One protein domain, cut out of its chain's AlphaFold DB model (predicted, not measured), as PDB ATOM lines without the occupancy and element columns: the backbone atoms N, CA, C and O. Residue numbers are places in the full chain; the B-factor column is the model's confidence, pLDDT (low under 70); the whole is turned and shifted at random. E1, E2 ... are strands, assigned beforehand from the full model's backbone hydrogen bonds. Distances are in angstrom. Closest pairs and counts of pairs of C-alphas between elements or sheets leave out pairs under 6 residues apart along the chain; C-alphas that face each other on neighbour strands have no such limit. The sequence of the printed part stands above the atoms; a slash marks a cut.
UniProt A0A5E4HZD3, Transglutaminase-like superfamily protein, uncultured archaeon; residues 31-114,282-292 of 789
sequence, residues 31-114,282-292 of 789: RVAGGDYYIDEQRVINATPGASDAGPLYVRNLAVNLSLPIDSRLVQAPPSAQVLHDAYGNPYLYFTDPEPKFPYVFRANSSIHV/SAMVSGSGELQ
ATOM      1  N   ARG A  31     -31.977  42.451 -49.309       52.78
ATOM      2  CA  ARG A  31     -32.047  40.990 -49.321       52.78
ATOM      3  C   ARG A  31     -31.880  40.462 -47.899       52.78
ATOM      4  O   ARG A  31     -30.784  40.503 -47.346       52.78
ATOM      5  N   VAL A  32     -32.980  40.004 -47.312       55.69
ATOM      6  CA  VAL A  32     -33.060  39.704 -45.877       55.69
ATOM      7  C   VAL A  32     -32.508  38.304 -45.561       55.69
ATOM      8  O   VAL A  32     -32.636  37.391 -46.379       55.69
ATOM      9  N   ALA A  33     -31.892  38.134 -44.386       58.03
ATOM     10  CA  ALA A  33     -31.413  36.854 -43.852       58.03
ATOM     11  C   ALA A  33     -31.557  36.857 -42.319       58.03
ATOM     12  O   ALA A  33     -31.233  37.852 -41.686       58.03
ATOM     13  N   GLY A  34     -32.062  35.768 -41.731       58.75
ATOM     14  CA  GLY A  34     -32.731  35.770 -40.415       58.75
ATOM     15  C   GLY A  34     -32.092  36.601 -39.288       58.75
ATOM     16  O   GLY A  34     -30.991  36.281 -38.848       58.75
ATOM     17  N   GLY A  35     -32.830  37.589 -38.769       62.44
ATOM     18  CA  GLY A  35     -32.384  38.480 -37.693       62.44
ATOM     19  C   GLY A  35     -33.473  39.432 -37.177       62.44
ATOM     20  O   GLY A  35     -34.616  39.413 -37.643       62.44
ATOM     21  N   ASP A  36     -33.098  40.271 -36.211       57.41
ATOM     22  CA  ASP A  36     -33.905  41.403 -35.743       57.41
ATOM     23  C   ASP A  36     -33.600  42.637 -36.600       57.41
ATOM     24  O   ASP A  36     -32.434  42.914 -36.892       57.41
ATOM     25  N   TYR A  37     -34.636  43.381 -36.987       62.19
ATOM     26  CA  TYR A  37     -34.530  44.509 -37.907       62.19
ATOM     27  C   TYR A  37     -35.147  45.784 -37.338       62.19
ATOM     28  O   TYR A  37     -36.250  45.781 -36.785       62.19
ATOM     29  N   TYR A  38     -34.432  46.889 -37.536       55.91
ATOM     30  CA  TYR A  38     -34.879  48.247 -37.252       55.91
ATOM     31  C   TYR A  38     -34.851  49.062 -38.547       55.91
ATOM     32  O   TYR A  38     -33.898  48.950 -39.319       55.91
ATOM     33  N   ILE A  39     -35.907  49.841 -38.780       58.81
ATOM     34  CA  ILE A  39     -36.096  50.711 -39.939       58.81
ATOM     35  C   ILE A  39     -36.572  52.073 -39.419       58.81
ATOM     36  O   ILE A  39     -37.675  52.199 -38.880       58.81
ATOM     37  N   ASP A  40     -35.729  53.085 -39.572       53.19
ATOM     38  CA  ASP A  40     -36.014  54.485 -39.257       53.19
ATOM     39  C   ASP A  40     -36.315  55.309 -40.522       53.19
ATOM     40  O   ASP A  40     -36.216  54.829 -41.655       53.19
ATOM     41  N   GLU A  41     -36.664  56.585 -40.329       49.00
ATOM     42  CA  GLU A  41     -36.829  57.560 -41.420       49.00
ATOM     43  C   GLU A  41     -35.530  57.757 -42.232       49.00
ATOM     44  O   GLU A  41     -35.589  58.139 -43.399       49.00
ATOM     45  N   GLN A  42     -34.357  57.437 -41.665       45.03
ATOM     46  CA  GLN A  42     -33.045  57.589 -42.313       45.03
ATOM     47  C   GLN A  42     -32.693  56.432 -43.270       45.03
ATOM     48  O   GLN A  42     -31.586  56.379 -43.806       45.03
ATOM     49  N   ARG A  43     -33.656  55.541 -43.559       51.50
ATOM     50  CA  ARG A  43     -33.553  54.408 -44.501       51.50
ATOM     51  C   ARG A  43     -32.539  53.323 -44.091       51.50
ATOM     52  O   ARG A  43     -32.222  52.464 -44.919       51.50
ATOM     53  N   VAL A  44     -32.026  53.311 -42.855       42.44
ATOM     54  CA  VAL A  44     -30.976  52.355 -42.451       42.44
ATOM     55  C   VAL A  44     -31.583  51.072 -41.886       42.44
ATOM     56  O   VAL A  44     -31.899  50.971 -40.702       42.44
ATOM     57  N   ILE A  45     -31.673  50.043 -42.731       44.28
ATOM     58  CA  ILE A  45     -32.018  48.680 -42.304       44.28
ATOM     59  C   ILE A  45     -30.813  48.062 -41.577       44.28
ATOM     60  O   ILE A  45     -29.952  47.421 -42.184       44.28
ATOM     61  N   ASN A  46     -30.739  48.274 -40.264       40.84
ATOM     62  CA  ASN A  46     -29.701  47.688 -39.416       40.84
ATOM     63  C   ASN A  46     -29.936  46.178 -39.249       40.84
ATOM     64  O   ASN A  46     -31.027  45.759 -38.864       40.84
ATOM     65  N   ALA A  47     -28.908  45.371 -39.537       43.72
ATOM     66  CA  ALA A  47     -29.003  43.914 -39.622       43.72
ATOM     67  C   ALA A  47     -27.741  43.220 -39.083       43.72
ATOM     68  O   ALA A  47     -26.622  43.570 -39.462       43.72
ATOM     69  N   THR A  48     -27.911  42.189 -38.252       40.47
ATOM     70  CA  THR A  48     -26.825  41.290 -37.824       40.47
ATOM     71  C   THR A  48     -26.851  39.978 -38.630       40.47
ATOM     72  O   THR A  48     -27.935  39.484 -38.936       40.47
ATOM     73  N   PRO A  49     -25.701  39.386 -39.033       38.00
ATOM     74  CA  PRO A  49     -25.719  38.272 -39.991       38.00
ATOM     75  C   PRO A  49     -26.243  36.938 -39.425       38.00
ATOM     76  O   PRO A  49     -25.556  36.273 -38.646       38.00
ATOM     77  N   GLY A  50     -27.419  36.507 -39.890       44.38
ATOM     78  CA  GLY A  50     -27.953  35.149 -39.725       44.38
ATOM     79  C   GLY A  50     -27.539  34.177 -40.844       44.38
ATOM     80  O   GLY A  50     -27.171  34.588 -41.944       44.38
ATOM     81  N   ALA A  51     -27.587  32.871 -40.560       45.09
ATOM     82  CA  ALA A  51     -27.092  31.815 -41.456       45.09
ATOM     83  C   ALA A  51     -28.026  31.484 -42.648       45.09
ATOM     84  O   ALA A  51     -29.181  31.897 -42.709       45.09
ATOM     85  N   SER A  52     -27.495  30.727 -43.616       49.66
ATOM     86  CA  SER A  52     -27.923  30.717 -45.026       49.66
ATOM     87  C   SER A  52     -29.124  29.840 -45.420       49.66
ATOM     88  O   SER A  52     -29.470  29.824 -46.600       49.66
ATOM     89  N   ASP A  53     -29.760  29.122 -44.493       53.12
ATOM     90  CA  ASP A  53     -30.836  28.166 -44.805       53.12
ATOM     91  C   ASP A  53     -32.216  28.743 -44.457       53.12
ATOM     92  O   ASP A  53     -32.749  28.533 -43.366       53.12
ATOM     93  N   ALA A  54     -32.795  29.509 -45.387       52.09
ATOM     94  CA  ALA A  54     -33.985  30.320 -45.135       52.09
ATOM     95  C   ALA A  54     -35.072  30.128 -46.216       52.09
ATOM     96  O   ALA A  54     -34.828  30.337 -47.404       52.09
ATOM     97  N   GLY A  55     -36.280  29.732 -45.786       57.50
ATOM     98  CA  GLY A  55     -37.458  29.499 -46.638       57.50
ATOM     99  C   GLY A  55     -38.098  30.787 -47.192       57.50
ATOM    100  O   GLY A  55     -37.386  31.767 -47.396       57.50
ATOM    101  N   PRO A  56     -39.422  30.835 -47.450       61.31
ATOM    102  CA  PRO A  56     -40.078  32.080 -47.860       61.31
ATOM    103  C   PRO A  56     -39.994  33.149 -46.759       61.31
ATOM    104  O   PRO A  56     -39.831  32.820 -45.585       61.31
ATOM    105  N   LEU A  57     -40.101  34.424 -47.144       69.94
ATOM    106  CA  LEU A  57     -40.021  35.565 -46.227       69.94
ATOM    107  C   LEU A  57     -41.147  35.532 -45.173       69.94
ATOM    108  O   LEU A  57     -42.328  35.466 -45.512       69.94
ATOM    109  N   TYR A  58     -40.771  35.638 -43.899       75.06
ATOM    110  CA  TYR A  58     -41.665  35.772 -42.749       75.06
ATOM    111  C   TYR A  58     -41.223  36.946 -41.878       75.06
ATOM    112  O   TYR A  58     -40.067  37.003 -41.454       75.06
ATOM    113  N   VAL A  59     -42.167  37.820 -41.532       78.56
ATOM    114  CA  VAL A  59     -41.994  38.858 -40.508       78.56
ATOM    115  C   VAL A  59     -42.849  38.501 -39.291       78.56
ATOM    116  O   VAL A  59     -43.953  37.976 -39.435       78.56
ATOM    117  N   ARG A  60     -42.338  38.763 -38.088       82.88
ATOM    118  CA  ARG A  60     -43.008  38.559 -36.796       82.88
ATOM    119  C   ARG A  60     -42.739  39.742 -35.876       82.88
ATOM    120  O   ARG A  60     -41.722  40.414 -36.030       82.88
ATOM    121  N   ASN A  61     -43.610  39.945 -34.888       84.56
ATOM    122  CA  ASN A  61     -43.459  40.991 -33.869       84.56
ATOM    123  C   ASN A  61     -43.183  42.376 -34.481       84.56
ATOM    124  O   ASN A  61     -42.271  43.081 -34.055       84.56
ATOM    125  N   LEU A  62     -43.956  42.735 -35.508       85.56
ATOM    126  CA  LEU A  62     -43.924  44.064 -36.101       85.56
ATOM    127  C   LEU A  62     -44.400  45.073 -35.058       85.56
ATOM    128  O   LEU A  62     -45.479  44.916 -34.487       85.56
ATOM    129  N   ALA A  63     -43.605  46.108 -34.834       86.56
ATOM    130  CA  ALA A  63     -43.893  47.220 -33.952       86.56
ATOM    131  C   ALA A  63     -43.696  48.531 -34.717       86.56
ATOM    132  O   ALA A  63     -42.733  48.686 -35.471       86.56
ATOM    133  N   VAL A  64     -44.622  49.468 -34.533       85.00
ATOM    134  CA  VAL A  64     -44.622  50.758 -35.227       85.00
ATOM    135  C   VAL A  64     -44.841  51.869 -34.209       85.00
ATOM    136  O   VAL A  64     -45.824  51.842 -33.470       85.00
ATOM    137  N   ASN A  65     -43.939  52.852 -34.207       84.81
ATOM    138  CA  ASN A  65     -44.149  54.160 -33.590       84.81
ATOM    139  C   ASN A  65     -44.428  55.165 -34.708       84.81
ATOM    140  O   ASN A  65     -43.613  55.272 -35.621       84.81
ATOM    141  N   LEU A  66     -45.531  55.906 -34.629       84.69
ATOM    142  CA  LEU A  66     -45.882  56.978 -35.563       84.69
ATOM    143  C   LEU A  66     -46.184  58.264 -34.787       84.69
ATOM    144  O   LEU A  66     -47.111  58.294 -33.982       84.69
ATOM    145  N   SER A  67     -45.423  59.322 -35.042       85.62
ATOM    146  CA  SER A  67     -45.636  60.646 -34.435       85.62
ATOM    147  C   SER A  67     -47.036  61.187 -34.744       85.62
ATOM    148  O   SER A  67     -47.492  61.104 -35.885       85.62
ATOM    149  N   LEU A  68     -47.714  61.755 -33.745       87.06
ATOM    150  CA  LEU A  68     -49.022  62.396 -33.901       87.06
ATOM    151  C   LEU A  68     -48.898  63.919 -33.743       87.06
ATOM    152  O   LEU A  68     -48.004  64.378 -33.034       87.06
ATOM    153  N   PRO A  69     -49.800  64.721 -34.340       89.12
ATOM    154  CA  PRO A  69     -49.836  66.147 -34.052       89.12
ATOM    155  C   PRO A  69     -50.194  66.408 -32.591       89.12
ATOM    156  O   PRO A  69     -51.060  65.730 -32.020       89.12
ATOM    157  N   ILE A  70     -49.529  67.394 -31.992       86.56
ATOM    158  CA  ILE A  70     -49.753  67.778 -30.597       86.56
ATOM    159  C   ILE A  70     -51.204  68.263 -30.441       86.56
ATOM    160  O   ILE A  70     -51.760  68.882 -31.344       86.56
ATOM    161  N   ASP A  71     -51.849  67.886 -29.334       83.56
ATOM    162  CA  ASP A  71     -53.269  68.147 -29.032       83.56
ATOM    163  C   ASP A  71     -54.290  67.602 -30.061       83.56
ATOM    164  O   ASP A  71     -55.484  67.912 -30.003       83.56
ATOM    165  N   SER A  72     -53.868  66.726 -30.983       84.38
ATOM    166  CA  SER A  72     -54.782  66.103 -31.944       84.38
ATOM    167  C   SER A  72     -55.667  65.014 -31.337       84.38
ATOM    168  O   SER A  72     -55.289  64.249 -30.447       84.38
ATOM    169  N   ARG A  73     -56.872  64.885 -31.898       83.50
ATOM    170  CA  ARG A  73     -57.782  63.777 -31.622       83.50
ATOM    171  C   ARG A  73     -57.608  62.694 -32.679       83.50
ATOM    172  O   ARG A  73     -57.929  62.899 -33.848       83.50
ATOM    173  N   LEU A  74     -57.188  61.509 -32.252       83.88
ATOM    174  CA  LEU A  74     -57.166  60.315 -33.092       83.88
ATOM    175  C   LEU A  74     -58.602  59.916 -33.499       83.88
ATOM    176  O   LEU A  74     -59.485  59.779 -32.649       83.88
ATOM    177  N   VAL A  75     -58.831  59.754 -34.802       80.00
ATOM    178  CA  VAL A  75     -60.128  59.412 -35.418       80.00
ATOM    179  C   VAL A  75     -60.155  57.948 -35.863       80.00
ATOM    180  O   VAL A  75     -61.168  57.273 -35.701       80.00
ATOM    181  N   GLN A  76     -59.039  57.447 -36.398       83.31
ATOM    182  CA  GLN A  76     -58.881  56.068 -36.866       83.31
ATOM    183  C   GLN A  76     -57.447  55.594 -36.614       83.31
ATOM    184  O   GLN A  76     -56.511  56.372 -36.780       83.31
ATOM    185  N   ALA A  77     -57.280  54.328 -36.227       85.31
ATOM    186  CA  ALA A  77     -55.990  53.677 -35.984       85.31
ATOM    187  C   ALA A  77     -56.137  52.138 -36.012       85.31
ATOM    188  O   ALA A  77     -57.269  51.640 -35.980       85.31
ATOM    189  N   PRO A  78     -55.030  51.367 -36.035       86.62
ATOM    190  CA  PRO A  78     -55.062  49.917 -35.843       86.62
ATOM    191  C   PRO A  78     -55.680  49.512 -34.486       86.62
ATOM    192  O   PRO A  78     -55.456  50.203 -33.494       86.62
ATOM    193  N   PRO A  79     -56.402  48.377 -34.375       83.12
ATOM    194  CA  PRO A  79     -57.064  47.979 -33.122       83.12
ATOM    195  C   PRO A  79     -56.135  47.697 -31.929       83.12
ATOM    196  O   PRO A  79     -56.597  47.707 -30.793       83.12
ATOM    197  N   SER A  80     -54.847  47.429 -32.169       86.00
ATOM    198  CA  SER A  80     -53.824  47.238 -31.129       86.00
ATOM    199  C   SER A  80     -53.146  48.545 -30.684       86.00
ATOM    200  O   SER A  80     -52.226  48.498 -29.865       86.00
ATOM    201  N   ALA A  81     -53.568  49.696 -31.219       90.69
ATOM    202  CA  ALA A  81     -52.860  50.958 -31.059       90.69
ATOM    203  C   ALA A  81     -53.154  51.704 -29.752       90.69
ATOM    204  O   ALA A  81     -54.275  51.728 -29.245       90.69
ATOM    205  N   GLN A  82     -52.114  52.351 -29.233       91.81
ATOM    206  CA  GLN A  82     -52.100  53.115 -27.992       91.81
ATOM    207  C   GLN A  82     -51.399  54.451 -28.247       91.81
ATOM    208  O   GLN A  82     -50.370  54.486 -28.919       91.81
ATOM    209  N   VAL A  83     -51.934  55.549 -27.710       91.56
ATOM    210  CA  VAL A  83     -51.225  56.836 -27.719       91.56
ATOM    211  C   VAL A  83     -50.295  56.871 -26.512       91.56
ATOM    212  O   VAL A  83     -50.750  56.890 -25.367       91.56
ATOM    213  N   LEU A  84     -48.997  56.847 -26.782       91.94
ATOM    214  CA  LEU A  84     -47.924  56.988 -25.805       91.94
ATOM    215  C   LEU A  84     -47.292  58.379 -25.937       91.94
ATOM    216  O   LEU A  84     -47.590  59.123 -26.869       91.94
ATOM    217  N   HIS A  85     -46.442  58.740 -24.978       91.00
ATOM    218  CA  HIS A  85     -45.720  60.012 -24.973       91.00
ATOM    219  C   HIS A  85     -44.229  59.753 -24.739       91.00
ATOM    220  O   HIS A  85     -43.867  58.796 -24.048       91.00
ATOM    221  N   ASP A  86     -43.367  60.566 -25.347       87.56
ATOM    222  CA  ASP A  86     -41.915  60.487 -25.155       87.56
ATOM    223  C   ASP A  86     -41.454  61.163 -23.841       87.56
ATOM    224  O   ASP A  86     -42.258  61.616 -23.023       87.56
ATOM    225  N   ALA A  87     -40.136  61.249 -23.627       85.69
ATOM    226  CA  ALA A  87     -39.548  61.889 -22.444       85.69
ATOM    227  C   ALA A  87     -39.736  63.425 -22.380       85.69
ATOM    228  O   ALA A  87     -39.387  64.042 -21.370       85.69
ATOM    229  N   TYR A  88     -40.266  64.046 -23.437       84.75
ATOM    230  CA  TYR A  88     -40.531  65.481 -23.546       84.75
ATOM    231  C   TYR A  88     -42.033  65.813 -23.545       84.75
ATOM    232  O   TYR A  88     -42.387  66.973 -23.333       84.75
ATOM    233  N   GLY A  89     -42.899  64.808 -23.712       88.38
ATOM    234  CA  GLY A  89     -44.355  64.941 -23.775       88.38
ATOM    235  C   GLY A  89     -44.932  64.937 -25.194       88.38
ATOM    236  O   GLY A  89     -46.104  65.267 -25.355       88.38
ATOM    237  N   ASN A  90     -44.157  64.570 -26.218       90.75
ATOM    238  CA  ASN A  90     -44.645  64.484 -27.597       90.75
ATOM    239  C   ASN A  90     -45.474  63.200 -27.792       90.75
ATOM    240  O   ASN A  90     -44.993  62.124 -27.416       90.75
ATOM    241  N   PRO A  91     -46.690  63.272 -28.366       90.50
ATOM    242  CA  PRO A  91     -47.552  62.112 -28.544       90.50
ATOM    243  C   PRO A  91     -47.138  61.275 -29.761       90.50
ATOM    244  O   PRO A  91     -46.915  61.788 -30.859       90.50
ATOM    245  N   TYR A  92     -47.115  59.955 -29.598       88.38
ATOM    246  CA  TYR A  92     -46.951  59.012 -30.702       88.38
ATOM    247  C   TYR A  92     -47.908  57.828 -30.570       88.38
ATOM    248  O   TYR A  92     -48.237  57.362 -29.480       88.38
ATOM    249  N   LEU A  93     -48.366  57.335 -31.713       89.31
ATOM    250  CA  LEU A  93     -49.158  56.127 -31.828       89.31
ATOM    251  C   LEU A  93     -48.218  54.920 -31.853       89.31
ATOM    252  O   LEU A  93     -47.459  54.746 -32.805       89.31
ATOM    253  N   TYR A  94     -48.292  54.080 -30.825       91.00
ATOM    254  CA  TYR A  94     -47.612  52.790 -30.772       91.00
ATOM    255  C   TYR A  94     -48.597  51.659 -31.048       91.00
ATOM    256  O   TYR A  94     -49.655  51.594 -30.422       91.00
ATOM    257  N   PHE A  95     -48.253  50.739 -31.945       91.12
ATOM    258  CA  PHE A  95     -49.004  49.498 -32.134       91.12
ATOM    259  C   PHE A  95     -48.092  48.339 -32.528       91.12
ATOM    260  O   PHE A  95     -46.973  48.534 -33.001       91.12
ATOM    261  N   THR A  96     -48.591  47.119 -32.325       91.56
ATOM    262  CA  THR A  96     -47.886  45.886 -32.693       91.56
ATOM    263  C   THR A  96     -48.795  44.896 -33.415       91.56
ATOM    264  O   THR A  96     -50.016  44.895 -33.215       91.56
ATOM    265  N   ASP A  97     -48.179  44.038 -34.227       90.00
ATOM    266  CA  ASP A  97     -48.757  42.811 -34.770       90.00
ATOM    267  C   ASP A  97     -47.736  41.660 -34.618       90.00
ATOM    268  O   ASP A  97     -46.618  41.756 -35.137       90.00
ATOM    269  N   PRO A  98     -48.056  40.572 -33.891       89.12
ATOM    270  CA  PRO A  98     -47.143  39.443 -33.726       89.12
ATOM    271  C   PRO A  98     -46.990  38.587 -34.996       89.12
ATOM    272  O   PRO A  98     -45.932  37.978 -35.178       89.12
ATOM    273  N   GLU A  99     -48.001  38.538 -35.872       87.94
ATOM    274  CA  GLU A  99     -48.027  37.718 -37.096       87.94
ATOM    275  C   GLU A  99     -48.566  38.522 -38.305       87.94
ATOM    276  O   GLU A  99     -49.595  38.166 -38.895       87.94
ATOM    277  N   PRO A 100     -47.869  39.611 -38.696       85.50
ATOM    278  CA  PRO A 100     -48.286  40.501 -39.774       85.50
ATOM    279  C   PRO A 100     -48.377  39.769 -41.118       85.50
ATOM    280  O   PRO A 100     -47.505  38.986 -41.501       85.50
ATOM    281  N   LYS A 101     -49.437  40.063 -41.875       81.75
ATOM    282  CA  LYS A 101     -49.645  39.545 -43.237       81.75
ATOM    283  C   LYS A 101     -49.104  40.531 -44.265       81.75
ATOM    284  O   LYS A 101     -49.247  41.732 -44.071       81.75
ATOM    285  N   PHE A 102     -48.535  40.024 -45.359       71.19
ATOM    286  CA  PHE A 102     -47.916  40.848 -46.403       71.19
ATOM    287  C   PHE A 102     -48.783  40.921 -47.669       71.19
ATOM    288  O   PHE A 102     -49.301  39.881 -48.087       71.19
ATOM    289  N   PRO A 103     -48.932  42.110 -48.292       73.56
ATOM    290  CA  PRO A 103     -48.441  43.416 -47.828       73.56
ATOM    291  C   PRO A 103     -49.148  43.877 -46.540       73.56
ATOM    292  O   PRO A 103     -50.359  43.712 -46.400       73.56
ATOM    293  N   TYR A 104     -48.381  44.433 -45.597       76.88
ATOM    294  CA  TYR A 104     -48.921  44.930 -44.330       76.88
ATOM    295  C   TYR A 104     -49.250  46.414 -44.455       76.88
ATOM    296  O   TYR A 104     -48.353  47.230 -44.652       76.88
ATOM    297  N   VAL A 105     -50.529  46.764 -44.321       77.75
ATOM    298  CA  VAL A 105     -51.014  48.142 -44.467       77.75
ATOM    299  C   VAL A 105     -51.640  48.602 -43.158       77.75
ATOM    300  O   VAL A 105     -52.590  47.996 -42.665       77.75
ATOM    301  N   PHE A 106     -51.132  49.709 -42.621       77.94
ATOM    302  CA  PHE A 106     -51.716  50.427 -41.493       77.94
ATOM    303  C   PHE A 106     -52.096  51.846 -41.923       77.94
ATOM    304  O   PHE A 106     -51.481  52.413 -42.820       77.94
ATOM    305  N   ARG A 107     -53.108  52.426 -41.274       77.44
ATOM    306  CA  ARG A 107     -53.518  53.823 -41.464       77.44
ATOM    307  C   ARG A 107     -53.899  54.433 -40.122       77.44
ATOM    308  O   ARG A 107     -54.517  53.758 -39.295       77.44
ATOM    309  N   ALA A 108     -53.527  55.691 -39.917       78.75
ATOM    310  CA  ALA A 108     -53.842  56.460 -38.722       78.75
ATOM    311  C   ALA A 108     -54.284  57.867 -39.133       78.75
ATOM    312  O   ALA A 108     -53.532  58.576 -39.795       78.75
ATOM    313  N   ASN A 109     -55.493  58.259 -38.733       82.19
ATOM    314  CA  ASN A 109     -56.095  59.542 -39.091       82.19
ATOM    315  C   ASN A 109     -56.357  60.345 -37.815       82.19
ATOM    316  O   ASN A 109     -56.994  59.837 -36.889       82.19
ATOM    317  N   SER A 110     -55.911  61.599 -37.775       82.31
ATOM    318  CA  SER A 110     -56.060  62.516 -36.638       82.31
ATOM    319  C   SER A 110     -56.709  63.830 -37.072       82.31
ATOM    320  O   SER A 110     -56.310  64.397 -38.085       82.31
ATOM    321  N   SER A 111     -57.658  64.353 -36.291       85.12
ATOM    322  CA  SER A 111     -58.189  65.708 -36.472       85.12
ATOM    323  C   SER A 111     -57.621  66.652 -35.415       85.12
ATOM    324  O   SER A 111     -57.686  66.355 -34.221       85.12
ATOM    325  N   ILE A 112     -57.124  67.806 -35.848       86.62
ATOM    326  CA  ILE A 112     -56.595  68.883 -35.004       86.62
ATOM    327  C   ILE A 112     -57.352  70.185 -35.309       86.62
ATOM    328  O   ILE A 112     -57.903  70.344 -36.398       86.62
ATOM    329  N   HIS A 113     -57.389  71.101 -34.345       86.19
ATOM    330  CA  HIS A 113     -57.754  72.498 -34.561       86.19
ATOM    331  C   HIS A 113     -56.524  73.346 -34.236       86.19
ATOM    332  O   HIS A 113     -56.074  73.332 -33.093       86.19
ATOM    333  N   VAL A 114     -55.992  74.067 -35.222       84.75
ATOM    334  CA  VAL A 114     -54.856  74.983 -35.049       84.75
ATOM    335  C   VAL A 114     -55.344  76.411 -35.261       84.75
ATOM    336  O   VAL A 114     -56.199  76.667 -36.110       84.75
ATOM    337  N   SER A 282     -39.928  48.422 -36.332       78.25
ATOM    338  CA  SER A 282     -39.061  47.300 -35.967       78.25
ATOM    339  C   SER A 282     -39.801  45.979 -36.103       78.25
ATOM    340  O   SER A 282     -41.012  45.908 -35.894       78.25
ATOM    341  N   ALA A 283     -39.093  44.928 -36.510       77.62
ATOM    342  CA  ALA A 283     -39.669  43.596 -36.646       77.62
ATOM    343  C   ALA A 283     -38.594  42.502 -36.660       77.62
ATOM    344  O   ALA A 283     -37.442  42.739 -37.021       77.62
ATOM    345  N   MET A 284     -38.991  41.276 -36.337       78.00
ATOM    346  CA  MET A 284     -38.168  40.083 -36.547       78.00
ATOM    347  C   MET A 284     -38.406  39.580 -37.970       78.00
ATOM    348  O   MET A 284     -39.558  39.328 -38.327       78.00
ATOM    349  N   VAL A 285     -37.360  39.406 -38.784       74.88
ATOM    350  CA  VAL A 285     -37.507  38.957 -40.180       74.88
ATOM    351  C   VAL A 285     -36.647  37.732 -40.455       74.88
ATOM    352  O   VAL A 285     -35.499  37.633 -40.032       74.88
ATOM    353  N   SER A 286     -37.214  36.769 -41.176       73.00
ATOM    354  CA  SER A 286     -36.581  35.501 -41.539       73.00
ATOM    355  C   SER A 286     -37.059  35.021 -42.908       73.00
ATOM    356  O   SER A 286     -37.994  35.584 -43.471       73.00
ATOM    357  N   GLY A 287     -36.420  33.987 -43.456       67.56
ATOM    358  CA  GLY A 287     -36.624  33.588 -44.850       67.56
ATOM    359  C   GLY A 287     -35.690  34.326 -45.810       67.56
ATOM    360  O   GLY A 287     -34.841  35.110 -45.388       67.56
ATOM    361  N   SER A 288     -35.838  34.047 -47.101       62.44
ATOM    362  CA  SER A 288     -35.179  34.753 -48.193       62.44
ATOM    363  C   SER A 288     -36.214  35.526 -49.011       62.44
ATOM    364  O   SER A 288     -37.286  35.019 -49.349       62.44
ATOM    365  N   GLY A 289     -35.903  36.786 -49.302       62.81
ATOM    366  CA  GLY A 289     -36.788  37.698 -50.014       62.81
ATOM    367  C   GLY A 289     -36.283  39.134 -49.948       62.81
ATOM    368  O   GLY A 289     -35.206  39.405 -49.410       62.81
ATOM    369  N   GLU A 290     -37.082  40.038 -50.500       61.03
ATOM    370  CA  GLU A 290     -36.862  41.481 -50.466       61.03
ATOM    371  C   GLU A 290     -37.965  42.118 -49.622       61.03
ATOM    372  O   GLU A 290     -39.145  41.838 -49.836       61.03
ATOM    373  N   LEU A 291     -37.584  42.963 -48.664       62.12
ATOM    374  CA  LEU A 291     -38.520  43.830 -47.955       62.12
ATOM    375  C   LEU A 291     -38.464  45.225 -48.587       62.12
ATOM    376  O   LEU A 291     -37.382  45.793 -48.742       62.12
ATOM    377  N   GLN A 292     -39.629  45.763 -48.940       62.75
ATOM    378  CA  GLN A 292     -39.799  47.118 -49.459       62.75
ATOM    379  C   GLN A 292     -40.820  47.836 -48.564       62.75
ATOM    380  O   GLN A 292     -41.862  47.267 -48.238       62.75
TER     381      GLN A 292
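This is residues 31 to 114 and 282 to 292 of the 789 residues of the protein "Transglutaminase-like superfamily protein" of uncultured archaeon (UniProt A0A5E4HZD3). A long, strongly twisted sheet of five strands makes the body, with bent E2 running through its middle; E7 and then E1 lie side by side towards one end, E5 and then E4 towards the other. A separate two-strand ribbon, E3 with E6, sits at the E4 and E5 end, and a long loop, residues 40 to 57, folds back past E1 to the opposite end. The printed part has 95 residues, with no named helix and seven named strands, E1 to E7 in chain order; the large sheet runs E1, E7, E2, E5, E4, and both sheets are antiparallel. The class is all strand, though under half of the residues, 38 of 95, are in named elements. The whole is loose, with a radius of gyration of the C-alphas of 15.8 A, and its spans are 52 by 25 by 18 A, a rod.

E1 is residues 35 to 39, 13.0 A long, and begins at C-alpha 35, (-32.384, 38.480, -37.693). E2, residues 58 to 67, is the longest strand at 26.5 A and bends by 62 degrees at residue 61. E3 is residues 73 to 76, 9.4 A, and E4 is residues 82 to 85, 9.9 A. E5, residues 91 to 97, measures 20.3 A. E6 is residues 109 to 111, 7.0 A. E7, residues 282 to 286, measures 13.3 A and ends at C-alpha 286, (-36.581, 35.501, -41.539).

In the large sheet E1 and E4 are the edge strands. E1 is antiparallel to E7 at 143 degrees, with N 37 and O 283 2.9 A apart, within hydrogen-bond range. E7 is antiparallel to E2 at 166 degrees; N 60 and O 284 are within hydrogen-bond range at 2.8 A. E2 is antiparallel to E5 at 168 degrees, with N 93 and O 66 within range at 2.8 A. E5 and E4 form a hairpin, antiparallel at 138 degrees, with N 84 and O 92 within range at 2.8 A. From edge to edge the strands' lines turn by 68 degrees. E3 and E6 are antiparallel at 149 degrees; N 75 and O 109 are within range at 2.8 A. E3 is apart from E5, and E6 is apart from E2.

The two C-alphas farthest apart, those of Asp 53 and Val 114, are 53.5 A apart. Residues 115 to 281 are not printed, and C-alphas 114 and 282 are 31.9 A apart across this cut. The links E1 to E2 and E5 to E6 are long. The mean pLDDT of the printed part is 73.8; residues 31 to 57 and 287 to 292 are under 70.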